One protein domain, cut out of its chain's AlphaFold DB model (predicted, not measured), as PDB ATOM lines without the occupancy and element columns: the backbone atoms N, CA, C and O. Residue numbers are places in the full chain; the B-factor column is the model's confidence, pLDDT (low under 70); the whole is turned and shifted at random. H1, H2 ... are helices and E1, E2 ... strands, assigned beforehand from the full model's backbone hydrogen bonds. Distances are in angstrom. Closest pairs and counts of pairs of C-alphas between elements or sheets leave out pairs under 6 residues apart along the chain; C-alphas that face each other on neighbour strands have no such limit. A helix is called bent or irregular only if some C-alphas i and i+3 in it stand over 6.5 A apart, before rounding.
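Overview. This is residues 68 to 122 and 219 to 344 of the 439 residues of an uncharacterized protein of Fervidobacterium thailandense (UniProt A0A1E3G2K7). A strongly twisted sheet of four strands makes the core, covered on both faces by helices in three layers, H6 and H7 over one face, H2 and H4 over the other. The small hairpin E2 and E3 lies at one end of the longest axis, H1 and H5 at the other, and H3 lies away from the sheet. The printed part has 181 residues, with seven named helices and six named strands in the order H1 E1 H2 H3 H4 H5 H6 E2 E3 E4 E5 E6 H7, a mixed class. The larger sheet, E1 E4 E6 E5, is mixed; the whole is compact, with a radius of gyration of the C-alphas of 16.5 A and spans of 56 by 44 by 32 A.

Arrangement. Inner strands E4, residues 288 to 295, and E6, residues 315 to 322, are parallel, with N 290 and O 316 2.8 A apart, within hydrogen-bond range. Edge strand E1, residues 94 to 96, is parallel to E4, with N 291 and O 95 at 2.8 A. The other edge strand, E5, residues 300 to 303, forms an antiparallel hairpin with E6, with N 315 and O 303 at 2.8 A. H7, residues 327 to 344, runs along the strands over E6 and E5, at a height over the sheet of 7.3 A; its closest C-alphas to E5 are those of Ala 332 and Phe 300, 3.8 A. H6, residues 256 to 269, is on the same face at 11.0 A, slantwise to the strands. On the opposite face, H4, residues 220 to 232, comes closest to E4 at the C-alphas of Val 228 and Val 292, 5.9 A. H2, residues 97 to 105, stands up from that face; H4 touches it with residues 220 to 224 alone, at a shallow tilt of 29 degrees, opposite ways, closest at the C-alphas of Leu 101 and Glu 220, 7.0 A. H5, residues 244 to 247, only grazes the sheet. H1, residues 76 to 86, is close to H5 but not clearly touching, closest at the C-alphas of Asp 78 and Ser 244, 6.4 A. H3, residues 115 to 120, is not on the sheet. E2, residues 275 to 278, and E3, residues 281 to 284, are an antiparallel hairpin, with N 276 and O 283 at 2.9 A. Every O i to N i+4 pair is within hydrogen-bond range in H2, H4, H6 and H7, but 4 of 7 in H1 and 1 of 2 in H3; H5 is too short for one.

Along the chain. H1 begins at C-alpha 76 (-62.210, -15.397, -49.126) and is irregular, C-alphas 81 and 84 being 7.8 A apart. From first to last C-alpha E4 measures 20.2 A, E6 19.2 A, H4 18.6 A, H6 19.9 A and H7 25.7 A. H7 ends at C-alpha 344 (-26.253, 17.125, -48.540).

Size, cuts and confidence. The C-alphas farthest apart, those of Arg 72 and Asn 280, are 57.0 A apart. Residues 123 to 218 are not printed, and C-alphas 122 and 219 are 12.7 A apart across the cut. The links H4 to H5 and E5 to E6 are long. The mean pLDDT of the printed part is 88.5, with residues 114 to 122 and 308 under 70.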
ATOM      1  N   LEU A  68     -51.391 -10.803 -39.340       94.88
ATOM      2  CA  LEU A  68     -52.318 -11.933 -39.345       94.88
ATOM      3  C   LEU A  68     -52.363 -12.602 -37.963       94.88
ATOM      4  O   LEU A  68     -51.499 -13.402 -37.620       94.88
ATOM      5  N   VAL A  69     -53.390 -12.272 -37.178       92.75
ATOM      6  CA  VAL A  69     -53.628 -12.851 -35.842       92.75
ATOM      7  C   VAL A  69     -54.460 -14.126 -35.907       92.75
ATOM      8  O   VAL A  69     -54.234 -15.056 -35.140       92.75
ATOM      9  N   ASP A  70     -55.464 -14.151 -36.780       92.81
ATOM     10  CA  ASP A  70     -56.381 -15.275 -36.931       92.81
ATOM     11  C   ASP A  70     -56.858 -15.333 -38.387       92.81
ATOM     12  O   ASP A  70     -57.424 -14.348 -38.872       92.81
ATOM     13  N   PRO A  71     -56.677 -16.460 -39.096       91.44
ATOM     14  CA  PRO A  71     -57.159 -16.613 -40.469       91.44
ATOM     15  C   PRO A  71     -58.657 -16.335 -40.639       91.44
ATOM     16  O   PRO A  71     -59.081 -15.916 -41.711       91.44
ATOM     17  N   ARG A  72     -59.467 -16.509 -39.583       92.31
ATOM     18  CA  ARG A  72     -60.917 -16.250 -39.616       92.31
ATOM     19  C   ARG A  72     -61.269 -14.768 -39.776       92.31
ATOM     20  O   ARG A  72     -62.408 -14.460 -40.108       92.31
ATOM     21  N   TYR A  73     -60.325 -13.854 -39.545       92.00
ATOM     22  CA  TYR A  73     -60.553 -12.413 -39.707       92.00
ATOM     23  C   TYR A  73     -60.546 -11.960 -41.169       92.00
ATOM     24  O   TYR A  73     -60.893 -10.809 -41.442       92.00
ATOM     25  N   VAL A  74     -60.148 -12.837 -42.093       93.06
ATOM     26  CA  VAL A  74     -60.008 -12.536 -43.517       93.06
ATOM     27  C   VAL A  74     -61.000 -13.385 -44.310       93.06
ATOM     28  O   VAL A  74     -60.944 -14.613 -44.302       93.06
ATOM     29  N   GLY A  75     -61.934 -12.724 -44.990       91.94
ATOM     30  CA  GLY A  75     -62.859 -13.357 -45.926       91.94
ATOM     31  C   GLY A  75     -62.146 -13.871 -47.180       91.94
ATOM     32  O   GLY A  75     -61.038 -13.445 -47.497       91.94
ATOM     33  N   LYS A  76     -62.795 -14.776 -47.923       89.69
ATOM     34  CA  LYS A  76     -62.210 -15.397 -49.126       89.69
ATOM     35  C   LYS A  76     -61.803 -14.368 -50.185       89.69
ATOM     36  O   LYS A  76     -60.674 -14.414 -50.660       89.69
ATOM     37  N   ASP A  77     -62.683 -13.412 -50.476       88.81
ATOM     38  CA  ASP A  77     -62.433 -12.376 -51.485       88.81
ATOM     39  C   ASP A  77     -61.235 -11.494 -51.106       88.81
ATOM     40  O   ASP A  77     -60.416 -11.138 -51.951       88.81
ATOM     41  N   ASP A  78     -61.087 -11.171 -49.817       91.25
ATOM     42  CA  ASP A  78     -59.944 -10.398 -49.331       91.25
ATOM     43  C   ASP A  78     -58.651 -11.206 -49.341       91.25
ATOM     44  O   ASP A  78     -57.601 -10.653 -49.660       91.25
ATOM     45  N   LEU A  79     -58.714 -12.510 -49.060       89.56
ATOM     46  CA  LEU A  79     -57.561 -13.404 -49.145       89.56
ATOM     47  C   LEU A  79     -57.008 -13.455 -50.576       89.56
ATOM     48  O   LEU A  79     -55.795 -13.372 -50.765       89.56
ATOM     49  N   ASP A  80     -57.881 -13.488 -51.584       88.00
ATOM     50  CA  ASP A  80     -57.476 -13.422 -52.990       88.00
ATOM     51  C   ASP A  80     -56.782 -12.098 -53.350       88.00
ATOM     52  O   ASP A  80     -55.853 -12.100 -54.163       88.00
ATOM     53  N   ARG A  81     -57.175 -10.980 -52.718       87.12
ATOM     54  CA  ARG A  81     -56.539  -9.661 -52.912       87.12
ATOM     55  C   ARG A  81     -55.123  -9.592 -52.343       87.12
ATOM     56  O   ARG A  81     -54.314  -8.818 -52.845       87.12
ATOM     57  N   ILE A  82     -54.826 -10.368 -51.301       90.19
ATOM     58  CA  ILE A  82     -53.539 -10.318 -50.589       90.19
ATOM     59  C   ILE A  82     -52.660 -11.549 -50.822       90.19
ATOM     60  O   ILE A  82     -51.548 -11.599 -50.304       90.19
ATOM     61  N   LYS A  83     -53.115 -12.531 -51.608       88.44
ATOM     62  CA  LYS A  83     -52.421 -13.814 -51.824       88.44
ATOM     63  C   LYS A  83     -50.963 -13.673 -52.261       88.44
ATOM     64  O   LYS A  83     -50.122 -14.465 -51.850       88.44
ATOM     65  N   GLU A  84     -50.638 -12.647 -53.050       85.81
ATOM     66  CA  GLU A  84     -49.266 -12.406 -53.516       85.81
ATOM     67  C   GLU A  84     -48.307 -12.131 -52.349       85.81
ATOM     68  O   GLU A  84     -47.136 -12.501 -52.408       85.81
ATOM     69  N   MET A  85     -48.810 -11.589 -51.239       86.75
ATOM     70  CA  MET A  85     -48.025 -11.298 -50.038       86.75
ATOM     71  C   MET A  85     -47.602 -12.546 -49.252       86.75
ATOM     72  O   MET A  85     -46.718 -12.462 -48.398       86.75
ATOM     73  N   PHE A  86     -48.220 -13.694 -49.538       83.81
ATOM     74  CA  PHE A  86     -47.889 -14.988 -48.937       83.81
ATOM     75  C   PHE A  86     -46.737 -15.674 -49.678       83.81
ATOM     76  O   PHE A  86     -46.175 -16.643 -49.174       83.81
ATOM     77  N   SER A  87     -46.383 -15.181 -50.868       81.00
ATOM     78  CA  SER A  87     -45.254 -15.696 -51.634       81.00
ATOM     79  C   SER A  87     -43.928 -15.115 -51.140       81.00
ATOM     80  O   SER A  87     -43.848 -13.964 -50.697       81.00
ATOM     81  N   SER A  88     -42.873 -15.922 -51.229       75.75
ATOM     82  CA  SER A  88     -41.502 -15.457 -51.040       75.75
ATOM     83  C   SER A  88     -40.997 -14.866 -52.352       75.75
ATOM     84  O   SER A  88     -40.974 -15.543 -53.379       75.75
ATOM     85  N   PHE A  89     -40.599 -13.599 -52.318       84.25
ATOM     86  CA  PHE A  89     -39.966 -12.909 -53.435       84.25
ATOM     87  C   PHE A  89     -38.782 -12.123 -52.889       84.25
ATOM     88  O   PHE A  89     -38.947 -11.306 -51.986       84.25
ATOM     89  N   GLU A  90     -37.583 -12.366 -53.404       85.56
ATOM     90  CA  GLU A  90     -36.390 -11.649 -52.964       85.56
ATOM     91  C   GLU A  90     -36.162 -10.395 -53.806       85.56
ATOM     92  O   GLU A  90     -36.367 -10.383 -55.016       85.56
ATOM     93  N   HIS A  91     -35.744  -9.319 -53.146       91.50
ATOM     94  CA  HIS A  91     -35.338  -8.080 -53.792       91.50
ATOM     95  C   HIS A  91     -34.249  -7.428 -52.945       91.50
ATOM     96  O   HIS A  91     -34.283  -7.521 -51.718       91.50
ATOM     97  N   GLU A  92     -33.296  -6.750 -53.580       90.62
ATOM     98  CA  GLU A  92     -32.150  -6.164 -52.876       90.62
ATOM     99  C   GLU A  92     -32.534  -4.966 -52.004       90.62
ATOM    100  O   GLU A  92     -31.892  -4.701 -50.989       90.62
ATOM    101  N   THR A  93     -33.567  -4.223 -52.410       94.69
ATOM    102  CA  THR A  93     -33.928  -2.951 -51.771       94.69
ATOM    103  C   THR A  93     -35.336  -2.887 -51.211       94.69
ATOM    104  O   THR A  93     -35.639  -1.933 -50.511       94.69
ATOM    105  N   VAL A  94     -36.205  -3.855 -51.495       97.38
ATOM    106  CA  VAL A  94     -37.607  -3.818 -51.053       97.38
ATOM    107  C   VAL A  94     -37.789  -4.931 -50.038       97.38
ATOM    108  O   VAL A  94     -37.463  -6.080 -50.330       97.38
ATOM    109  N   PHE A  95     -38.300  -4.596 -48.861       97.31
ATOM    110  CA  PHE A  95     -38.435  -5.521 -47.745       97.31
ATOM    111  C   PHE A  95     -39.832  -5.429 -47.154       97.31
ATOM    112  O   PHE A  95     -40.326  -4.338 -46.861       97.31
ATOM    113  N   TYR A  96     -40.446  -6.581 -46.920       97.44
ATOM    114  CA  TYR A  96     -41.469  -6.671 -45.892       97.44
ATOM    115  C   TYR A  96     -40.845  -6.528 -44.504       97.44
ATOM    116  O   TYR A  96     -39.642  -6.699 -44.320       97.44
ATOM    117  N   THR A  97     -41.669  -6.225 -43.507       96.38
ATOM    118  CA  THR A  97     -41.193  -6.011 -42.135       96.38
ATOM    119  C   THR A  97     -40.484  -7.236 -41.548       96.38
ATOM    120  O   THR A  97     -39.461  -7.084 -40.889       96.38
ATOM    121  N   ASP A  98     -40.969  -8.450 -41.814       96.19
ATOM    122  CA  ASP A  98     -40.319  -9.691 -41.375       96.19
ATOM    123  C   ASP A  98     -38.935  -9.860 -42.016       96.19
ATOM    124  O   ASP A  98     -37.951 -10.112 -41.325       96.19
ATOM    125  N   GLU A  99     -38.846  -9.625 -43.324       96.56
ATOM    126  CA  GLU A  99     -37.601  -9.699 -44.091       96.56
ATOM    127  C   GLU A  99     -36.599  -8.627 -43.646       96.56
ATOM    128  O   GLU A  99     -35.405  -8.898 -43.554       96.56
ATOM    129  N   TRP A 100     -37.081  -7.419 -43.337       96.50
ATOM    130  CA  TRP A 100     -36.269  -6.321 -42.819       96.50
ATOM    131  C   TRP A 100     -35.656  -6.673 -41.461       96.50
ATOM    132  O   TRP A 100     -34.445  -6.560 -41.286       96.50
ATOM    133  N   LEU A 101     -36.464  -7.160 -40.514       96.00
ATOM    134  CA  LEU A 101     -35.979  -7.542 -39.186       96.00
ATOM    135  C   LEU A 101     -34.954  -8.685 -39.269       96.00
ATOM    136  O   LEU A 101     -33.935  -8.637 -38.580       96.00
ATOM    137  N   ILE A 102     -35.175  -9.670 -40.146       95.19
ATOM    138  CA  ILE A 102     -34.215 -10.754 -40.412       95.19
ATOM    139  C   ILE A 102     -32.919 -10.205 -41.036       95.19
ATOM    140  O   ILE A 102     -31.820 -10.578 -40.614       95.19
ATOM    141  N   ALA A 103     -33.015  -9.282 -41.999       94.00
ATOM    142  CA  ALA A 103     -31.856  -8.664 -42.644       94.00
ATOM    143  C   ALA A 103     -31.011  -7.824 -41.667       94.00
ATOM    144  O   ALA A 103     -29.784  -7.834 -41.751       94.00
ATOM    145  N   VAL A 104     -31.646  -7.136 -40.714       92.88
ATOM    146  CA  VAL A 104     -30.932  -6.393 -39.665       92.88
ATOM    147  C   VAL A 104     -30.264  -7.351 -38.674       92.88
ATOM    148  O   VAL A 104     -29.088  -7.186 -38.362       92.88
ATOM    149  N   LYS A 105     -30.961  -8.402 -38.217       90.81
ATOM    150  CA  LYS A 105     -30.394  -9.399 -37.285       90.81
ATOM    151  C   LYS A 105     -29.214 -10.177 -37.857       90.81
ATOM    152  O   LYS A 105     -28.276 -10.482 -37.128       90.81
ATOM    153  N   SER A 106     -29.268 -10.507 -39.144       90.38
ATOM    154  CA  SER A 106     -28.176 -11.187 -39.851       90.38
ATOM    155  C   SER A 106     -26.993 -10.261 -40.162       90.38
ATOM    156  O   SER A 106     -25.961 -10.732 -40.631       90.38
ATOM    157  N   GLY A 107     -27.122  -8.950 -39.922       87.06
ATOM    158  CA  GLY A 107     -26.103  -7.953 -40.250       87.06
ATOM    159  C   GLY A 107     -26.014  -7.611 -41.742       87.06
ATOM    160  O   GLY A 107     -25.105  -6.886 -42.143       87.06
ATOM    161  N   LYS A 108     -26.954  -8.095 -42.570       88.00
ATOM    162  CA  LYS A 108     -27.044  -7.760 -44.003       88.00
ATOM    163  C   LYS A 108     -27.342  -6.275 -44.218       88.00
ATOM    164  O   LYS A 108     -26.883  -5.687 -45.195       88.00
ATOM    165  N   VAL A 109     -28.116  -5.676 -43.315       89.81
ATOM    166  CA  VAL A 109     -28.445  -4.247 -43.315       89.81
ATOM    167  C   VAL A 109     -28.166  -3.674 -41.932       89.81
ATOM    168  O   VAL A 109     -28.409  -4.333 -40.925       89.81
ATOM    169  N   GLN A 110     -27.653  -2.444 -41.867       87.00
ATOM    170  CA  GLN A 110     -27.442  -1.786 -40.581       87.00
ATOM    171  C   GLN A 110     -28.781  -1.398 -39.932       87.00
ATOM    172  O   GLN A 110     -29.706  -0.997 -40.655       87.00
ATOM    173  N   PRO A 111     -28.884  -1.465 -38.591       87.88
ATOM    174  CA  PRO A 111     -30.053  -0.989 -37.858       87.88
ATOM    175  C   PRO A 111     -30.418   0.451 -38.226       87.88
ATOM    176  O   PRO A 111     -29.556   1.256 -38.597       87.88
ATOM    177  N   SER A 112     -31.702   0.777 -38.134       86.75
ATOM    178  CA  SER A 112     -32.175   2.136 -38.382       86.75
ATOM    179  C   SER A 112     -31.722   3.063 -37.251       86.75
ATOM    180  O   SER A 112     -31.793   2.696 -36.074       86.75
ATOM    181  N   THR A 113     -31.290   4.285 -37.574       75.50
ATOM    182  CA  THR A 113     -31.025   5.286 -36.530       75.50
ATOM    183  C   THR A 113     -32.359   5.794 -36.021       75.50
ATOM    184  O   THR A 113     -33.315   6.003 -36.776       75.50
ATOM    185  N   PHE A 114     -32.436   5.970 -34.712       63.72
ATOM    186  CA  PHE A 114     -33.656   6.394 -34.067       63.72
ATOM    187  C   PHE A 114     -33.314   7.427 -32.981       63.72
ATOM    188  O   PHE A 114     -32.759   7.083 -31.939       63.72
ATOM    189  N   GLU A 115     -33.696   8.690 -33.181       48.84
ATOM    190  CA  GLU A 115     -33.339   9.799 -32.280       48.84
ATOM    191  C   GLU A 115     -34.153   9.825 -30.960       48.84
ATOM    192  O   GLU A 115     -33.604  10.188 -29.919       48.84
ATOM    193  N   ASP A 116     -35.410   9.347 -30.940       42.12
ATOM    194  CA  ASP A 116     -36.266   9.324 -29.720       42.12
ATOM    195  C   ASP A 116     -36.245   7.982 -28.915       42.12
ATOM    196  O   ASP A 116     -36.800   7.891 -27.832       42.12
ATOM    197  N   VAL A 117     -35.569   6.936 -29.399       42.06
ATOM    198  CA  VAL A 117     -35.358   5.592 -28.790       42.06
ATOM    199  C   VAL A 117     -33.976   5.582 -28.163       42.06
ATOM    200  O   VAL A 117     -33.799   4.970 -27.117       42.06
ATOM    201  N   ILE A 118     -33.019   6.350 -28.706       41.94
ATOM    202  CA  ILE A 118     -31.840   6.788 -27.946       41.94
ATOM    203  C   ILE A 118     -32.300   7.441 -26.624       41.94
ATOM    204  O   ILE A 118     -31.758   7.119 -25.571       41.94
ATOM    205  N   GLN A 119     -33.364   8.258 -26.645       36.59
ATOM    206  CA  GLN A 119     -33.906   8.902 -25.438       36.59
ATOM    207  C   GLN A 119     -34.545   7.907 -24.447       36.59
ATOM    208  O   GLN A 119     -34.283   8.016 -23.251       36.59
ATOM    209  N   ASP A 120     -35.317   6.918 -24.919       35.50
ATOM    210  CA  ASP A 120     -36.020   5.944 -24.053       35.50
ATOM    211  C   ASP A 120     -35.132   4.784 -23.557       35.50
ATOM    212  O   ASP A 120     -35.385   4.194 -22.510       35.50
ATOM    213  N   THR A 121     -34.038   4.470 -24.262       38.66
ATOM    214  CA  THR A 121     -33.056   3.445 -23.840       38.66
ATOM    215  C   THR A 121     -32.021   3.974 -22.841       38.66
ATOM    216  O   THR A 121     -31.031   3.301 -22.551       38.66
ATOM    217  N   GLY A 122     -32.207   5.198 -22.327       40.22
ATOM    218  CA  GLY A 122     -31.239   5.851 -21.447       40.22
ATOM    219  C   GLY A 122     -29.888   6.109 -22.126       40.22
ATOM    220  O   GLY A 122     -28.887   6.334 -21.444       40.22
ATOM    221  N   SER A 219     -33.647  -3.331 -30.759       82.38
ATOM    222  CA  SER A 219     -34.393  -2.069 -30.810       82.38
ATOM    223  C   SER A 219     -35.140  -1.830 -32.123       82.38
ATOM    224  O   SER A 219     -36.056  -1.010 -32.154       82.38
ATOM    225  N   GLU A 220     -34.798  -2.546 -33.200       90.31
ATOM    226  CA  GLU A 220     -35.404  -2.356 -34.527       90.31
ATOM    227  C   GLU A 220     -36.920  -2.610 -34.518       90.31
ATOM    228  O   GLU A 220     -37.668  -1.962 -35.246       90.31
ATOM    229  N   VAL A 221     -37.420  -3.488 -33.642       91.00
ATOM    230  CA  VAL A 221     -38.870  -3.705 -33.523       91.00
ATOM    231  C   VAL A 221     -39.608  -2.460 -33.018       91.00
ATOM    232  O   VAL A 221     -40.718  -2.160 -33.470       91.00
ATOM    233  N   LEU A 222     -38.974  -1.681 -32.137       89.94
ATOM    234  CA  LEU A 222     -39.524  -0.419 -31.646       89.94
ATOM    235  C   LEU A 222     -39.553   0.623 -32.769       89.94
ATOM    236  O   LEU A 222     -40.533   1.356 -32.895       89.94
ATOM    237  N   VAL A 223     -38.530   0.632 -33.633       91.31
ATOM    238  CA  VAL A 223     -38.494   1.460 -34.849       91.31
ATOM    239  C   VAL A 223     -39.679   1.127 -35.761       91.31
ATOM    240  O   VAL A 223     -40.426   2.023 -36.155       91.31
ATOM    241  N   ILE A 224     -39.914  -0.158 -36.041       93.56
ATOM    242  CA  ILE A 224     -41.037  -0.613 -36.874       93.56
ATOM    243  C   ILE A 224     -42.384  -0.154 -36.306       93.56
ATOM    244  O   ILE A 224     -43.224   0.358 -37.046       93.56
ATOM    245  N   LYS A 225     -42.592  -0.273 -34.991       92.12
ATOM    246  CA  LYS A 225     -43.818   0.197 -34.323       92.12
ATOM    247  C   LYS A 225     -44.082   1.682 -34.589       92.12
ATOM    248  O   LYS A 225     -45.221   2.091 -34.834       92.12
ATOM    249  N   GLN A 226     -43.029   2.494 -34.607       90.81
ATOM    250  CA  GLN A 226     -43.121   3.917 -34.923       90.81
ATOM    251  C   GLN A 226     -43.384   4.181 -36.404       90.81
ATOM    252  O   GLN A 226     -44.218   5.025 -36.741       90.81
ATOM    253  N   MET A 227     -42.720   3.433 -37.286       93.75
ATOM    254  CA  MET A 227     -42.961   3.495 -38.725       93.75
ATOM    255  C   MET A 227     -44.426   3.174 -39.056       93.75
ATOM    256  O   MET A 227     -45.065   3.922 -39.800       93.75
ATOM    257  N   VAL A 228     -44.991   2.131 -38.432       94.12
ATOM    258  CA  VAL A 228     -46.417   1.778 -38.526       94.12
ATOM    259  C   VAL A 228     -47.280   2.958 -38.083       94.12
ATOM    260  O   VAL A 228     -48.079   3.453 -38.878       94.12
ATOM    261  N   LYS A 229     -47.072   3.487 -36.869       91.94
ATOM    262  CA  LYS A 229     -47.842   4.625 -36.334       91.94
ATOM    263  C   LYS A 229     -47.802   5.851 -37.257       91.94
ATOM    264  O   LYS A 229     -48.829   6.486 -37.497       91.94
ATOM    265  N   LYS A 230     -46.630   6.172 -37.809       92.19
ATOM    266  CA  LYS A 230     -46.444   7.312 -38.715       92.19
ATOM    267  C   LYS A 230     -47.118   7.102 -40.073       92.19
ATOM    268  O   LYS A 230     -47.684   8.052 -40.604       92.19
ATOM    269  N   SER A 231     -47.108   5.878 -40.607       93.19
ATOM    270  CA  SER A 231     -47.758   5.556 -41.891       93.19
ATOM    271  C   SER A 231     -49.287   5.656 -41.832       93.19
ATOM    272  O   SER A 231     -49.945   6.000 -42.815       93.19
ATOM    273  N   VAL A 232     -49.850   5.375 -40.655       90.56
ATOM    274  CA  VAL A 232     -51.289   5.387 -40.375       90.56
ATOM    275  C   VAL A 232     -51.806   6.805 -40.118       90.56
ATOM    276  O   VAL A 232     -52.885   7.169 -40.582       90.56
ATOM    277  N   GLY A 233     -51.036   7.618 -39.392       81.62
ATOM    278  CA  GLY A 233     -51.441   8.962 -38.983       81.62
ATOM    279  C   GLY A 233     -52.315   8.982 -37.722       81.62
ATOM    280  O   GLY A 233     -52.651   7.957 -37.136       81.62
ATOM    281  N   LYS A 234     -52.683  10.189 -37.271       74.88
ATOM    282  CA  LYS A 234     -53.241  10.445 -35.924       74.88
ATOM    283  C   LYS A 234     -54.528   9.675 -35.589       74.88
ATOM    284  O   LYS A 234     -54.732   9.330 -34.430       74.88
ATOM    285  N   PHE A 235     -55.397   9.454 -36.572       72.69
ATOM    286  CA  PHE A 235     -56.745   8.910 -36.358       72.69
ATOM    287  C   PHE A 235     -56.933   7.487 -36.894       72.69
ATOM    288  O   PHE A 235     -58.048   6.970 -36.859       72.69
ATOM    289  N   GLY A 236     -55.877   6.859 -37.412       76.94
ATOM    290  CA  GLY A 236     -55.987   5.514 -37.961       76.94
ATOM    291  C   GLY A 236     -55.730   4.410 -36.930       76.94
ATOM    292  O   GLY A 236     -55.636   4.635 -35.721       76.94
ATOM    293  N   ILE A 237     -55.662   3.174 -37.418       80.94
ATOM    294  CA  ILE A 237     -55.524   1.977 -36.587       80.94
ATOM    295  C   ILE A 237     -54.049   1.789 -36.214       80.94
ATOM    296  O   ILE A 237     -53.232   1.393 -37.038       80.94
ATOM    297  N   ASN A 238     -53.714   2.058 -34.953       75.94
ATOM    298  CA  ASN A 238     -52.335   2.039 -34.443       75.94
ATOM    299  C   ASN A 238     -51.786   0.634 -34.127       75.94
ATOM    300  O   ASN A 238     -50.724   0.512 -33.518       75.94
ATOM    301  N   TYR A 239     -52.515  -0.420 -34.489       84.25
ATOM    302  CA  TYR A 239     -52.076  -1.802 -34.358       84.25
ATOM    303  C   TYR A 239     -52.386  -2.547 -35.663       84.25
ATOM    304  O   TYR A 239     -53.485  -2.417 -36.206       84.25
ATOM    305  N   PRO A 240     -51.431  -3.297 -36.215       84.88
ATOM    306  CA  PRO A 240     -51.486  -3.688 -37.611       84.88
ATOM    307  C   PRO A 240     -52.302  -4.955 -37.895       84.88
ATOM    308  O   PRO A 240     -51.936  -5.718 -38.770       84.88
ATOM    309  N   VAL A 241     -53.403  -5.210 -37.185       92.19
ATOM    310  CA  VAL A 241     -54.143  -6.478 -37.331       92.19
ATOM    311  C   VAL A 241     -54.798  -6.620 -38.698       92.19
ATOM    312  O   VAL A 241     -55.595  -5.778 -39.119       92.19
ATOM    313  N   LEU A 242     -54.524  -7.738 -39.365       93.62
ATOM    314  CA  LEU A 242     -55.161  -8.095 -40.620       93.62
ATOM    315  C   LEU A 242     -56.629  -8.477 -40.386       93.62
ATOM    316  O   LEU A 242     -56.921  -9.457 -39.701       93.62
ATOM    317  N   SER A 243     -57.555  -7.710 -40.962       92.12
ATOM    318  CA  SER A 243     -58.991  -7.980 -40.893       92.12
ATOM    319  C   SER A 243     -59.717  -7.426 -42.112       92.12
ATOM    320  O   SER A 243     -59.524  -6.268 -42.488       92.12
ATOM    321  N   SER A 244     -60.642  -8.213 -42.665       92.00
ATOM    322  CA  SER A 244     -61.555  -7.790 -43.733       92.00
ATOM    323  C   SER A 244     -62.321  -6.508 -43.407       92.00
ATOM    324  O   SER A 244     -62.595  -5.703 -44.294       92.00
ATOM    325  N   ASN A 245     -62.614  -6.250 -42.128       89.38
ATOM    326  CA  ASN A 245     -63.287  -5.017 -41.718       89.38
ATOM    327  C   ASN A 245     -62.476  -3.760 -42.050       89.38
ATOM    328  O   ASN A 245     -63.064  -2.721 -42.346       89.38
ATOM    329  N   PHE A 246     -61.148  -3.855 -42.035       88.56
ATOM    330  CA  PHE A 246     -60.249  -2.740 -42.322       88.56
ATOM    331  C   PHE A 246     -59.846  -2.657 -43.803       88.56
ATOM    332  O   PHE A 246     -59.372  -1.610 -44.245       88.56
ATOM    333  N   LEU A 247     -60.098  -3.717 -44.584       90.44
ATOM    334  CA  LEU A 247     -59.788  -3.804 -46.017       90.44
ATOM    335  C   LEU A 247     -60.863  -3.207 -46.942       90.44
ATOM    336  O   LEU A 247     -60.612  -3.078 -48.143       90.44
ATOM    337  N   LYS A 248     -62.034  -2.826 -46.413       87.75
ATOM    338  CA  LYS A 248     -63.172  -2.317 -47.207       87.75
ATOM    339  C   LYS A 248     -62.820  -1.091 -48.053       87.75
ATOM    340  O   LYS A 248     -63.135  -1.060 -49.235       87.75
ATOM    341  N   ASP A 249     -62.115  -0.126 -47.462       86.75
ATOM    342  CA  ASP A 249     -61.758   1.139 -48.127       86.75
ATOM    343  C   ASP A 249     -60.369   1.105 -48.781       86.75
ATOM    344  O   ASP A 249     -59.895   2.102 -49.329       86.75
ATOM    345  N   VAL A 250     -59.675  -0.030 -48.694       92.06
ATOM    346  CA  VAL A 250     -58.355  -0.203 -49.299       92.06
ATOM    347  C   VAL A 250     -58.543  -0.344 -50.802       92.06
ATOM    348  O   VAL A 250     -59.220  -1.259 -51.260       92.06
ATOM    349  N   ASN A 251     -57.922   0.539 -51.576       93.31
ATOM    350  CA  ASN A 251     -57.966   0.509 -53.038       93.31
ATOM    351  C   ASN A 251     -56.625   0.112 -53.663       93.31
ATOM    352  O   ASN A 251     -56.555  -0.069 -54.878       93.31
ATOM    353  N   PHE A 252     -55.576  -0.059 -52.854       95.25
ATOM    354  CA  PHE A 252     -54.277  -0.524 -53.321       95.25
ATOM    355  C   PHE A 252     -53.519  -1.299 -52.244       95.25
ATOM    356  O   PHE A 252     -53.543  -0.939 -51.066       95.25
ATOM    357  N   VAL A 253     -52.836  -2.363 -52.667       95.62
ATOM    358  CA  VAL A 253     -52.013  -3.222 -51.809       95.62
ATOM    359  C   VAL A 253     -50.583  -3.180 -52.327       95.62
ATOM    360  O   VAL A 253     -50.319  -3.539 -53.475       95.62
ATOM    361  N   PHE A 254     -49.651  -2.769 -51.474       96.00
ATOM    362  CA  PHE A 254     -48.222  -2.753 -51.772       96.00
ATOM    363  C   PHE A 254     -47.619  -4.148 -51.575       96.00
ATOM    364  O   PHE A 254     -46.794  -4.382 -50.692       96.00
ATOM    365  N   ALA A 255     -48.044  -5.102 -52.407       95.00
ATOM    366  CA  ALA A 255     -47.351  -6.378 -52.530       95.00
ATOM    367  C   ALA A 255     -45.939  -6.147 -53.088       95.00
ATOM    368  O   ALA A 255     -45.716  -5.230 -53.879       95.00
ATOM    369  N   LYS A 256     -44.969  -6.972 -52.695       94.69
ATOM    370  CA  LYS A 256     -43.555  -6.729 -52.983       94.69
ATOM    371  C   LYS A 256     -43.276  -6.633 -54.479       94.69
ATOM    372  O   LYS A 256     -42.613  -5.693 -54.907       94.69
ATOM    373  N   GLN A 257     -43.847  -7.528 -55.281       93.94
ATOM    374  CA  GLN A 257     -43.719  -7.520 -56.741       93.94
ATOM    375  C   GLN A 257     -44.301  -6.240 -57.359       93.94
ATOM    376  O   GLN A 257     -43.712  -5.668 -58.275       93.94
ATOM    377  N   VAL A 258     -45.443  -5.771 -56.850       94.94
ATOM    378  CA  VAL A 258     -46.078  -4.522 -57.293       94.94
ATOM    379  C   VAL A 258     -45.202  -3.322 -56.930       94.94
ATOM    380  O   VAL A 258     -44.948  -2.469 -57.775       94.94
ATOM    381  N   THR A 259     -44.674  -3.287 -55.707       97.19
ATOM    382  CA  THR A 259     -43.757  -2.242 -55.234       97.19
ATOM    383  C   THR A 259     -42.467  -2.194 -56.055       97.19
ATOM    384  O   THR A 259     -42.005  -1.105 -56.385       97.19
ATOM    385  N   CYS A 260     -41.906  -3.345 -56.442       96.81
ATOM    386  CA  CYS A 260     -40.720  -3.400 -57.303       96.81
ATOM    387  C   CYS A 260     -41.008  -2.807 -58.690       96.81
ATOM    388  O   CYS A 260     -40.254  -1.956 -59.153       96.81
ATOM    389  N   LYS A 261     -42.148  -3.155 -59.303       97.00
ATOM    390  CA  LYS A 261     -42.571  -2.570 -60.588       97.00
ATOM    391  C   LYS A 261     -42.755  -1.053 -60.506       97.00
ATOM    392  O   LYS A 261     -42.326  -0.340 -61.405       97.00
ATOM    393  N   LEU A 262     -43.360  -0.552 -59.425       98.06
ATOM    394  CA  LEU A 262     -43.504   0.892 -59.202       98.06
ATOM    395  C   LEU A 262     -42.149   1.587 -59.029       98.06
ATOM    396  O   LEU A 262     -41.972   2.709 -59.499       98.06
ATOM    397  N   LEU A 263     -41.191   0.935 -58.365       98.19
ATOM    398  CA  LEU A 263     -39.837   1.458 -58.200       98.19
ATOM    399  C   LEU A 263     -39.104   1.540 -59.539       98.19
ATOM    400  O   LEU A 263     -38.523   2.578 -59.843       98.19
ATOM    401  N   GLU A 264     -39.176   0.492 -60.358       97.50
ATOM    402  CA  GLU A 264     -38.622   0.481 -61.716       97.50
ATOM    403  C   GLU A 264     -39.259   1.561 -62.604       97.50
ATOM    404  O   GLU A 264     -38.547   2.296 -63.293       97.50
ATOM    405  N   GLU A 265     -40.588   1.712 -62.547       97.81
ATOM    406  CA  GLU A 265     -41.306   2.770 -63.263       97.81
ATOM    407  C   GLU A 265     -40.822   4.155 -62.811       97.81
ATOM    408  O   GLU A 265     -40.461   4.981 -63.652       97.81
ATOM    409  N   LEU A 266     -40.726   4.396 -61.501       98.31
ATOM    410  CA  LEU A 266     -40.256   5.668 -60.958       98.31
ATOM    411  C   LEU A 266     -38.814   5.977 -61.379       98.31
ATOM    412  O   LEU A 266     -38.548   7.089 -61.831       98.31
ATOM    413  N   ILE A 267     -37.906   4.996 -61.315       97.44
ATOM    414  CA  ILE A 267     -36.519   5.132 -61.793       97.44
ATOM    415  C   ILE A 267     -36.490   5.488 -63.286       97.44
ATOM    416  O   ILE A 267     -35.681   6.316 -63.710       97.44
ATOM    417  N   SER A 268     -37.370   4.888 -64.092       97.44
ATOM    418  CA  SER A 268     -37.444   5.167 -65.530       97.44
ATOM    419  C   SER A 268     -37.948   6.583 -65.840       97.44
ATOM    420  O   SER A 268     -37.496   7.196 -66.811       97.44
ATOM    421  N   ILE A 269     -38.853   7.112 -65.008       97.69
ATOM    422  CA  ILE A 269     -39.441   8.446 -65.160       97.69
ATOM    423  C   ILE A 269     -38.470   9.521 -64.671       97.69
ATOM    424  O   ILE A 269     -38.230  10.501 -65.375       97.69
ATOM    425  N   GLU A 270     -37.926   9.347 -63.470       96.44
ATOM    426  CA  GLU A 270     -37.171  10.358 -62.738       96.44
ATOM    427  C   GLU A 270     -35.984   9.693 -62.013       96.44
ATOM    428  O   GLU A 270     -36.071   9.335 -60.838       96.44
ATOM    429  N   PRO A 271     -34.857   9.472 -62.715       96.00
ATOM    430  CA  PRO A 271     -33.718   8.747 -62.156       96.00
ATOM    431  C   PRO A 271     -32.907   9.565 -61.140       96.00
ATOM    432  O   PRO A 271     -32.124   8.984 -60.386       96.00
ATOM    433  N   SER A 272     -33.051  10.896 -61.109       94.25
ATOM    434  CA  SER A 272     -32.169  11.777 -60.333       94.25
ATOM    435  C   SER A 272     -32.339  11.606 -58.823       94.25
ATOM    436  O   SER A 272     -31.353  11.674 -58.096       94.25
ATOM    437  N   THR A 273     -33.545  11.269 -58.351       95.12
ATOM    438  CA  THR A 273     -33.799  10.955 -56.933       95.12
ATOM    439  C   THR A 273     -32.990   9.758 -56.428       95.12
ATOM    440  O   THR A 273     -32.684   9.666 -55.240       95.12
ATOM    441  N   PHE A 274     -32.582   8.857 -57.321       94.50
ATOM    442  CA  PHE A 274     -31.818   7.654 -56.987       94.50
ATOM    443  C   PHE A 274     -30.321   7.808 -57.243       94.50
ATOM    444  O   PHE A 274     -29.562   6.861 -57.047       94.50
ATOM    445  N   GLN A 275     -29.885   8.978 -57.703       90.62
ATOM    446  CA  GLN A 275     -28.499   9.258 -58.034       90.62
ATOM    447  C   GLN A 275     -27.892  10.213 -57.011       90.62
ATOM    448  O   GLN A 275     -28.509  11.189 -56.589       90.62
ATOM    449  N   ARG A 276     -26.644   9.953 -56.627       84.62
ATOM    450  CA  ARG A 276     -25.871  10.830 -55.747       84.62
ATOM    451  C   ARG A 276     -24.601  11.263 -56.453       84.62
ATOM    452  O   ARG A 276     -23.841  10.422 -56.929       84.62
ATOM    453  N   LYS A 277     -24.362  12.575 -56.495       80.62
ATOM    454  CA  LYS A 277     -23.090  13.132 -56.957       80.62
ATOM    455  C   LYS A 277     -22.105  13.117 -55.798       80.62
ATOM    456  O   LYS A 277     -22.257  13.853 -54.829       80.62
ATOM    457  N   ILE A 278     -21.108  12.252 -55.902       72.81
ATOM    458  CA  ILE A 278     -20.025  12.112 -54.937       72.81
ATOM    459  C   ILE A 278     -18.733  12.459 -55.667       72.81
ATOM    460  O   ILE A 278     -18.285  11.718 -56.549       72.81
ATOM    461  N   LYS A 279     -18.132  13.595 -55.296       73.88
ATOM    462  CA  LYS A 279     -16.973  14.172 -55.994       73.88
ATOM    463  C   LYS A 279     -17.293  14.334 -57.492       73.88
ATOM    464  O   LYS A 279     -18.226  15.054 -57.827       73.88
ATOM    465  N   ASN A 280     -16.587  13.612 -58.365       72.94
ATOM    466  CA  ASN A 280     -16.775  13.640 -59.820       72.94
ATOM    467  C   ASN A 280     -17.524  12.409 -60.362       72.94
ATOM    468  O   ASN A 280     -17.553  12.192 -61.569       72.94
ATOM    469  N   SER A 281     -18.099  11.579 -59.487       75.56
ATOM    470  CA  SER A 281     -18.822  10.361 -59.870       75.56
ATOM    471  C   SER A 281     -20.288  10.432 -59.459       75.56
ATOM    472  O   SER A 281     -20.615  10.878 -58.358       75.56
ATOM    473  N   THR A 282     -21.168   9.967 -60.339       84.62
ATOM    474  CA  THR A 282     -22.590   9.797 -60.036       84.62
ATOM    475  C   THR A 282     -22.838   8.335 -59.704       84.62
ATOM    476  O   THR A 282     -22.633   7.465 -60.545       84.62
ATOM    477  N   ILE A 283     -23.270   8.062 -58.475       86.56
ATOM    478  CA  ILE A 283     -23.554   6.708 -57.996       86.56
ATOM    479  C   ILE A 283     -25.064   6.501 -57.970       86.56
ATOM    480  O   ILE A 283     -25.798   7.332 -57.432       86.56
ATOM    481  N   PHE A 284     -25.526   5.385 -58.532       89.69
ATOM    482  CA  PHE A 284     -26.914   4.954 -58.425       89.69
ATOM    483  C   PHE A 284     -27.123   4.196 -57.109       89.69
ATOM    484  O   PHE A 284     -26.534   3.141 -56.884       89.69
ATOM    485  N   MET A 285     -27.932   4.761 -56.219       89.56
ATOM    486  CA  MET A 285     -28.133   4.283 -54.854       89.56
ATOM    487  C   MET A 285     -29.590   4.508 -54.416       89.56
ATOM    488  O   MET A 285     -29.884   5.459 -53.685       89.56
ATOM    489  N   PRO A 286     -30.530   3.651 -54.856       93.00
ATOM    490  CA  PRO A 286     -31.919   3.748 -54.423       93.00
ATOM    491  C   PRO A 286     -32.052   3.440 -52.923       93.00
ATOM    492  O   PRO A 286     -31.327   2.579 -52.430       93.00
ATOM    493  N   PRO A 287     -32.947   4.096 -52.166       96.00
ATOM    494  CA  PRO A 287     -33.141   3.773 -50.754       96.00
ATOM    495  C   PRO A 287     -33.738   2.367 -50.576       96.00
ATOM    496  O   PRO A 287     -34.329   1.805 -51.501       96.00
ATOM    497  N   TYR A 288     -33.605   1.808 -49.376       97.69
ATOM    498  CA  TYR A 288     -34.409   0.666 -48.954       97.69
ATOM    499  C   TYR A 288     -35.879   1.082 -48.844       97.69
ATOM    500  O   TYR A 288     -36.172   2.131 -48.278       97.69
ATOM    501  N   VAL A 289     -36.794   0.266 -49.358       98.44
ATOM    502  CA  VAL A 289     -38.244   0.423 -49.235       98.44
ATOM    503  C   VAL A 289     -38.746  -0.592 -48.219       98.44
ATOM    504  O   VAL A 289     -38.734  -1.794 -48.482       98.44
ATOM    505  N   ILE A 290     -39.194  -0.106 -47.068       98.00
ATOM    506  CA  ILE A 290     -39.724  -0.922 -45.978       98.00
ATOM    507  C   ILE A 290     -41.250  -0.872 -46.046       98.00
ATOM    508  O   ILE A 290     -41.863   0.184 -45.872       98.00
ATOM    509  N   ILE A 291     -41.862  -2.022 -46.311       97.94
ATOM    510  CA  ILE A 291     -43.313  -2.196 -46.339       97.94
ATOM    511  C   ILE A 291     -43.756  -2.577 -44.928       97.94
ATOM    512  O   ILE A 291     -43.474  -3.682 -44.447       97.94
ATOM    513  N   VAL A 292     -44.432  -1.648 -44.257       96.75
ATOM    514  CA  VAL A 292     -44.917  -1.855 -42.887       96.75
ATOM    515  C   VAL A 292     -46.346  -2.389 -42.882       96.75
ATOM    516  O   VAL A 292     -47.152  -1.965 -43.720       96.75
ATOM    517  N   PRO A 293     -46.697  -3.318 -41.972       94.62
ATOM    518  CA  PRO A 293     -48.053  -3.835 -41.882       94.62
ATOM    519  C   PRO A 293     -48.931  -2.698 -41.369       94.62
ATOM    520  O   PRO A 293     -48.878  -2.335 -40.203       94.62
ATOM    521  N   SER A 294     -49.668  -2.026 -42.241       93.62
ATOM    522  CA  SER A 294     -50.516  -0.915 -41.819       93.62
ATOM    523  C   SER A 294     -51.581  -0.590 -42.848       93.62
ATOM    524  O   SER A 294     -51.402  -0.803 -44.049       93.62
ATOM    525  N   TYR A 295     -52.685  -0.040 -42.346       92.19
ATOM    526  CA  TYR A 295     -53.739   0.591 -43.135       92.19
ATOM    527  C   TYR A 295     -53.453   2.087 -43.184       92.19
ATOM    528  O   TYR A 295     -54.056   2.874 -42.452       92.19
ATOM    529  N   GLY A 296     -52.437   2.445 -43.963       87.50
ATOM    530  CA  GLY A 296     -51.854   3.776 -43.970       87.50
ATOM    531  C   GLY A 296     -52.117   4.550 -45.252       87.50
ATOM    532  O   GLY A 296     -52.254   4.005 -46.347       87.50
ATOM    533  N   GLU A 297     -52.149   5.867 -45.110       90.38
ATOM    534  CA  GLU A 297     -52.293   6.809 -46.224       90.38
ATOM    535  C   GLU A 297     -51.043   7.665 -46.426       90.38
ATOM    536  O   GLU A 297     -51.027   8.523 -47.305       90.38
ATOM    537  N   ILE A 298     -50.006   7.445 -45.614       94.12
ATOM    538  CA  ILE A 298     -48.791   8.249 -45.605       94.12
ATOM    539  C   ILE A 298     -47.602   7.339 -45.884       94.12
ATOM    540  O   ILE A 298     -47.350   6.384 -45.148       94.12
ATOM    541  N   GLY A 299     -46.849   7.668 -46.928       97.12
ATOM    542  CA  GLY A 299     -45.496   7.163 -47.114       97.12
ATOM    543  C   GLY A 299     -44.504   8.287 -46.864       97.12
ATOM    544  O   GLY A 299     -44.797   9.459 -47.100       97.12
ATOM    545  N   PHE A 300     -43.349   7.946 -46.313       97.38
ATOM    546  CA  PHE A 300     -42.379   8.939 -45.866       97.38
ATOM    547  C   PHE A 300     -40.961   8.372 -45.907       97.38
ATOM    548  O   PHE A 300     -40.737   7.163 -45.901       97.38
ATOM    549  N   CYS A 301     -39.983   9.263 -45.886       96.81
ATOM    550  CA  CYS A 301     -38.592   8.912 -45.676       96.81
ATOM    551  C   CYS A 301     -38.318   8.784 -44.178       96.81
ATOM    552  O   CYS A 301     -38.511   9.742 -43.417       96.81
ATOM    553  N   TRP A 302     -37.886   7.596 -43.756       94.62
ATOM    554  CA  TRP A 302     -37.439   7.361 -42.387       94.62
ATOM    555  C   TRP A 302     -36.090   8.040 -42.166       94.62
ATOM    556  O   TRP A 302     -35.986   8.930 -41.329       94.62
ATOM    557  N   GLU A 303     -35.115   7.730 -43.019       90.62
ATOM    558  CA  GLU A 303     -33.769   8.300 -42.971       90.62
ATOM    559  C   GLU A 303     -33.237   8.518 -44.395       90.62
ATOM    560  O   GLU A 303     -33.292   7.594 -45.210       90.62
ATOM    561  N   PRO A 304     -32.720   9.707 -44.741       91.69
ATOM    562  CA  PRO A 304     -32.192   9.956 -46.084       91.69
ATOM    563  C   PRO A 304     -30.837   9.272 -46.328       91.69
ATOM    564  O   PRO A 304     -30.486   8.945 -47.464       91.69
ATOM    565  N   VAL A 305     -30.075   9.039 -45.263       87.94
ATOM    566  CA  VAL A 305     -28.761   8.395 -45.266       87.94
ATOM    567  C   VAL A 305     -28.627   7.527 -44.020       87.94
ATOM    568  O   VAL A 305     -29.421   7.629 -43.089       87.94
ATOM    569  N   GLU A 306     -27.645   6.641 -44.010       82.38
ATOM    570  CA  GLU A 306     -27.449   5.703 -42.911       82.38
ATOM    571  C   GLU A 306     -26.705   6.378 -41.750       82.38
ATOM    572  O   GLU A 306     -25.487   6.562 -41.809       82.38
ATOM    573  N   GLY A 307     -27.428   6.790 -40.706       72.88
ATOM    574  CA  GLY A 307     -26.852   7.580 -39.618       72.88
ATOM    575  C   GLY A 307     -26.263   8.885 -40.153       72.88
ATOM    576  O   GLY A 307     -26.965   9.679 -40.768       72.88
ATOM    577  N   THR A 308     -24.957   9.089 -39.970       67.50
ATOM    578  CA  THR A 308     -24.219  10.240 -40.530       67.50
ATOM    579  C   THR A 308     -23.423   9.890 -41.793       67.50
ATOM    580  O   THR A 308     -22.719  10.733 -42.362       67.50
ATOM    581  N   ASN A 309     -23.507   8.639 -42.258       72.94
ATOM    582  CA  ASN A 309     -22.795   8.183 -43.441       72.94
ATOM    583  C   ASN A 309     -23.523   8.650 -44.705       72.94
ATOM    584  O   ASN A 309     -24.428   7.981 -45.199       72.94
ATOM    585  N   ILE A 310     -23.067   9.758 -45.291       71.75
ATOM    586  CA  ILE A 310     -23.590  10.287 -46.563       71.75
ATOM    587  C   ILE A 310     -23.464   9.302 -47.743       71.75
ATOM    588  O   ILE A 310     -24.161   9.438 -48.751       71.75
ATOM    589  N   TYR A 311     -22.595   8.295 -47.615       75.62
ATOM    590  CA  TYR A 311     -22.434   7.198 -48.572       75.62
ATOM    591  C   TYR A 311     -23.350   6.003 -48.279       75.62
ATOM    592  O   TYR A 311     -23.392   5.062 -49.065       75.62
ATOM    593  N   GLY A 312     -24.067   6.018 -47.157       80.88
ATOM    594  CA  GLY A 312     -24.989   4.969 -46.743       80.88
ATOM    595  C   GLY A 312     -26.358   5.108 -47.398       80.88
ATOM    596  O   GLY A 312     -26.807   6.210 -47.737       80.88
ATOM    597  N   ARG A 313     -27.040   3.980 -47.582       88.44
ATOM    598  CA  ARG A 313     -28.333   3.932 -48.272       88.44
ATOM    599  C   ARG A 313     -29.436   4.506 -47.372       88.44
ATOM    600  O   ARG A 313     -29.474   4.227 -46.180       88.44
ATOM    601  N   GLY A 314     -30.338   5.304 -47.946       92.75
ATOM    602  CA  GLY A 314     -31.515   5.799 -47.223       92.75
ATOM    603  C   GLY A 314     -32.579   4.720 -47.005       92.75
ATOM    604  O   GLY A 314     -32.502   3.635 -47.580       92.75
ATOM    605  N   ARG A 315     -33.604   5.039 -46.213       95.56
ATOM    606  CA  ARG A 315     -34.751   4.183 -45.893       95.56
ATOM    607  C   ARG A 315     -36.048   4.960 -46.099       95.56
ATOM    608  O   ARG A 315     -36.276   5.993 -45.465       95.56
ATOM    609  N   VAL A 316     -36.917   4.452 -46.962       98.00
ATOM    610  CA  VAL A 316     -38.285   4.938 -47.157       98.00
ATOM    611  C   VAL A 316     -39.276   3.898 -46.666       98.00
ATOM    612  O   VAL A 316     -39.023   2.698 -46.736       98.00
ATOM    613  N   VAL A 317     -40.405   4.367 -46.155       98.25
ATOM    614  CA  VAL A 317     -41.442   3.532 -45.558       98.25
ATOM    615  C   VAL A 317     -42.742   3.757 -46.301       98.25
ATOM    616  O   VAL A 317     -43.151   4.901 -46.524       98.25
ATOM    617  N   ILE A 318     -43.406   2.657 -46.636       98.25
ATOM    618  CA  ILE A 318     -44.735   2.661 -47.242       98.25
ATOM    619  C   ILE A 318     -45.669   1.711 -46.486       98.25
ATOM    620  O   ILE A 318     -45.215   0.687 -45.964       98.25
ATOM    621  N   PRO A 319     -46.970   2.033 -46.400       96.75
ATOM    622  CA  PRO A 319     -47.946   1.136 -45.801       96.75
ATOM    623  C   PRO A 319     -48.168  -0.089 -46.688       96.75
ATOM    624  O   PRO A 319     -48.012  -0.023 -47.902       96.75
ATOM    625  N   THR A 320     -48.603  -1.195 -46.094       96.19
ATOM    626  CA  THR A 320     -49.050  -2.371 -46.853       96.19
ATOM    627  C   THR A 320     -50.364  -2.096 -47.584       96.19
ATOM    628  O   THR A 320     -50.501  -2.396 -48.770       96.19
ATOM    629  N   PHE A 321     -51.336  -1.519 -46.878       95.25
ATOM    630  CA  PHE A 321     -52.681  -1.276 -47.382       95.25
ATOM    631  C   PHE A 321     -52.922   0.221 -47.492       95.25
ATOM    632  O   PHE A 321     -52.827   0.936 -46.494       95.25
ATOM    633  N   SER A 322     -53.274   0.693 -48.689       94.75
ATOM    634  CA  SER A 322     -53.562   2.104 -48.929       94.75
ATOM    635  C   SER A 322     -54.982   2.350 -49.411       94.75
ATOM    636  O   SER A 322     -55.540   1.602 -50.215       94.75
ATOM    637  N   ARG A 323     -55.543   3.462 -48.929       92.06
ATOM    638  CA  ARG A 323     -56.796   4.062 -49.410       92.06
ATOM    639  C   ARG A 323     -56.559   5.172 -50.437       92.06
ATOM    640  O   ARG A 323     -57.498   5.663 -51.057       92.06
ATOM    641  N   LYS A 324     -55.299   5.565 -50.642       93.94
ATOM    642  CA  LYS A 324     -54.884   6.622 -51.572       93.94
ATOM    643  C   LYS A 324     -54.183   6.079 -52.819       93.94
ATOM    644  O   LYS A 324     -53.419   6.780 -53.482       93.94
ATOM    645  N   GLY A 325     -54.423   4.820 -53.164       95.44
ATOM    646  CA  GLY A 325     -53.777   4.212 -54.312       95.44
ATOM    647  C   GLY A 325     -52.259   4.134 -54.134       95.44
ATOM    648  O   GLY A 325     -51.743   3.748 -53.087       95.44
ATOM    649  N   VAL A 326     -51.547   4.569 -55.171       97.38
ATOM    650  CA  VAL A 326     -50.078   4.632 -55.210       97.38
ATOM    651  C   VAL A 326     -49.494   5.921 -54.614       97.38
ATOM    652  O   VAL A 326     -48.278   6.069 -54.567       97.38
ATOM    653  N   GLU A 327     -50.319   6.872 -54.161       97.25
ATOM    654  CA  GLU A 327     -49.849   8.169 -53.642       97.25
ATOM    655  C   GLU A 327     -48.816   8.048 -52.504       97.25
ATOM    656  O   GLU A 327     -47.785   8.718 -52.609       97.25
ATOM    657  N   PRO A 328     -48.990   7.179 -51.482       97.69
ATOM    658  CA  PRO A 328     -48.005   7.040 -50.406       97.69
ATOM    659  C   PRO A 328     -46.616   6.654 -50.915       97.69
ATOM    660  O   PRO A 328     -45.609   7.097 -50.372       97.69
ATOM    661  N   PHE A 329     -46.546   5.864 -51.988       98.56
ATOM    662  CA  PHE A 329     -45.277   5.475 -52.591       98.56
ATOM    663  C   PHE A 329     -44.532   6.697 -53.127       98.56
ATOM    664  O   PHE A 329     -43.411   6.967 -52.704       98.56
ATOM    665  N   TYR A 330     -45.172   7.502 -53.979       98.44
ATOM    666  CA  TYR A 330     -44.550   8.721 -54.508       98.44
ATOM    667  C   TYR A 330     -44.269   9.758 -53.419       98.44
ATOM    668  O   TYR A 330     -43.242  10.431 -53.470       98.44
ATOM    669  N   GLN A 331     -45.136   9.853 -52.408       98.25
ATOM    670  CA  GLN A 331     -44.919  10.718 -51.251       98.25
ATOM    671  C   GLN A 331     -43.634  10.342 -50.501       98.25
ATOM    672  O   GLN A 331     -42.854  11.229 -50.155       98.25
ATOM    673  N   ALA A 332     -43.375   9.045 -50.301       98.50
ATOM    674  CA  ALA A 332     -42.177   8.568 -49.617       98.50
ATOM    675  C   ALA A 332     -40.889   8.973 -50.350       98.50
ATOM    676  O   ALA A 332     -39.930   9.413 -49.712       98.50
ATOM    677  N   PHE A 333     -40.883   8.892 -51.685       98.62
ATOM    678  CA  PHE A 333     -39.747   9.320 -52.507       98.62
ATOM    679  C   PHE A 333     -39.608  10.841 -52.608       98.62
ATOM    680  O   PHE A 333     -38.486  11.339 -52.612       98.62
ATOM    681  N   GLY A 334     -40.714  11.590 -52.605       98.31
ATOM    682  CA  GLY A 334     -40.680  13.051 -52.521       98.31
ATOM    683  C   GLY A 334     -40.086  13.541 -51.198       98.31
ATOM    684  O   GLY A 334     -39.188  14.382 -51.189       98.31
ATOM    685  N   ASP A 335     -40.522  12.958 -50.078       97.81
ATOM    686  CA  ASP A 335     -39.963  13.244 -48.750       97.81
ATOM    687  C   ASP A 335     -38.484  12.821 -48.660       97.81
ATOM    688  O   ASP A 335     -37.655  13.550 -48.111       97.81
ATOM    689  N   TYR A 336     -38.115  11.685 -49.265       97.62
ATOM    690  CA  TYR A 336     -36.719  11.246 -49.373       97.62
ATOM    691  C   TYR A 336     -35.866  12.231 -50.161       97.62
ATOM    692  O   TYR A 336     -34.806  12.632 -49.684       97.62
ATOM    693  N   ARG A 337     -36.336  12.668 -51.335       96.94
ATOM    694  CA  ARG A 337     -35.615  13.616 -52.186       96.94
ATOM    695  C   ARG A 337     -35.352  14.927 -51.449       96.94
ATOM    696  O   ARG A 337     -34.225  15.419 -51.486       96.94
ATOM    697  N   TRP A 338     -36.360  15.449 -50.749       95.62
ATOM    698  CA  TRP A 338     -36.236  16.659 -49.937       95.62
ATOM    699  C   TRP A 338     -35.211  16.501 -48.812       95.62
ATOM    700  O   TRP A 338     -34.290  17.309 -48.683       95.62
ATOM    701  N   LYS A 339     -35.355  15.451 -47.994       93.62
ATOM    702  CA  LYS A 339     -34.473  15.215 -46.842       93.62
ATOM    703  C   LYS A 339     -33.039  14.936 -47.259       93.62
ATOM    704  O   LYS A 339     -32.129  15.444 -46.616       93.62
ATOM    705  N   LEU A 340     -32.837  14.174 -48.332       91.94
ATOM    706  CA  LEU A 340     -31.508  13.898 -48.863       91.94
ATOM    707  C   LEU A 340     -30.818  15.184 -49.313       91.94
ATOM    708  O   LEU A 340     -29.672  15.415 -48.946       91.94
ATOM    709  N   GLU A 341     -31.505  16.046 -50.063       91.25
ATOM    710  CA  GLU A 341     -30.915  17.315 -50.497       91.25
ATOM    711  C   GLU A 341     -30.586  18.231 -49.309       91.25
ATOM    712  O   GLU A 341     -29.523  18.859 -49.273       91.25
ATOM    713  N   LYS A 342     -31.479  18.275 -48.310       88.69
ATOM    714  CA  LYS A 342     -31.266  19.030 -47.074       88.69
ATOM    715  C   LYS A 342     -30.012  18.553 -46.337       88.69
ATOM    716  O   LYS A 342     -29.210  19.389 -45.920       88.69
ATOM    717  N   GLU A 343     -29.837  17.237 -46.224       85.94
ATOM    718  CA  GLU A 343     -28.673  16.612 -45.589       85.94
ATOM    719  C   GLU A 343     -27.379  16.939 -46.349       85.94
ATOM    720  O   GLU A 343     -26.383  17.352 -45.760       85.94
ATOM    721  N   LEU A 344     -27.409  16.848 -47.682       84.06
ATOM    722  CA  LEU A 344     -26.253  17.125 -48.540       84.06
ATOM    723  C   LEU A 344     -25.874  18.613 -48.607       84.06
ATOM    724  O   LEU A 344     -24.748  18.942 -48.977       84.06
TER     725      LEU A 344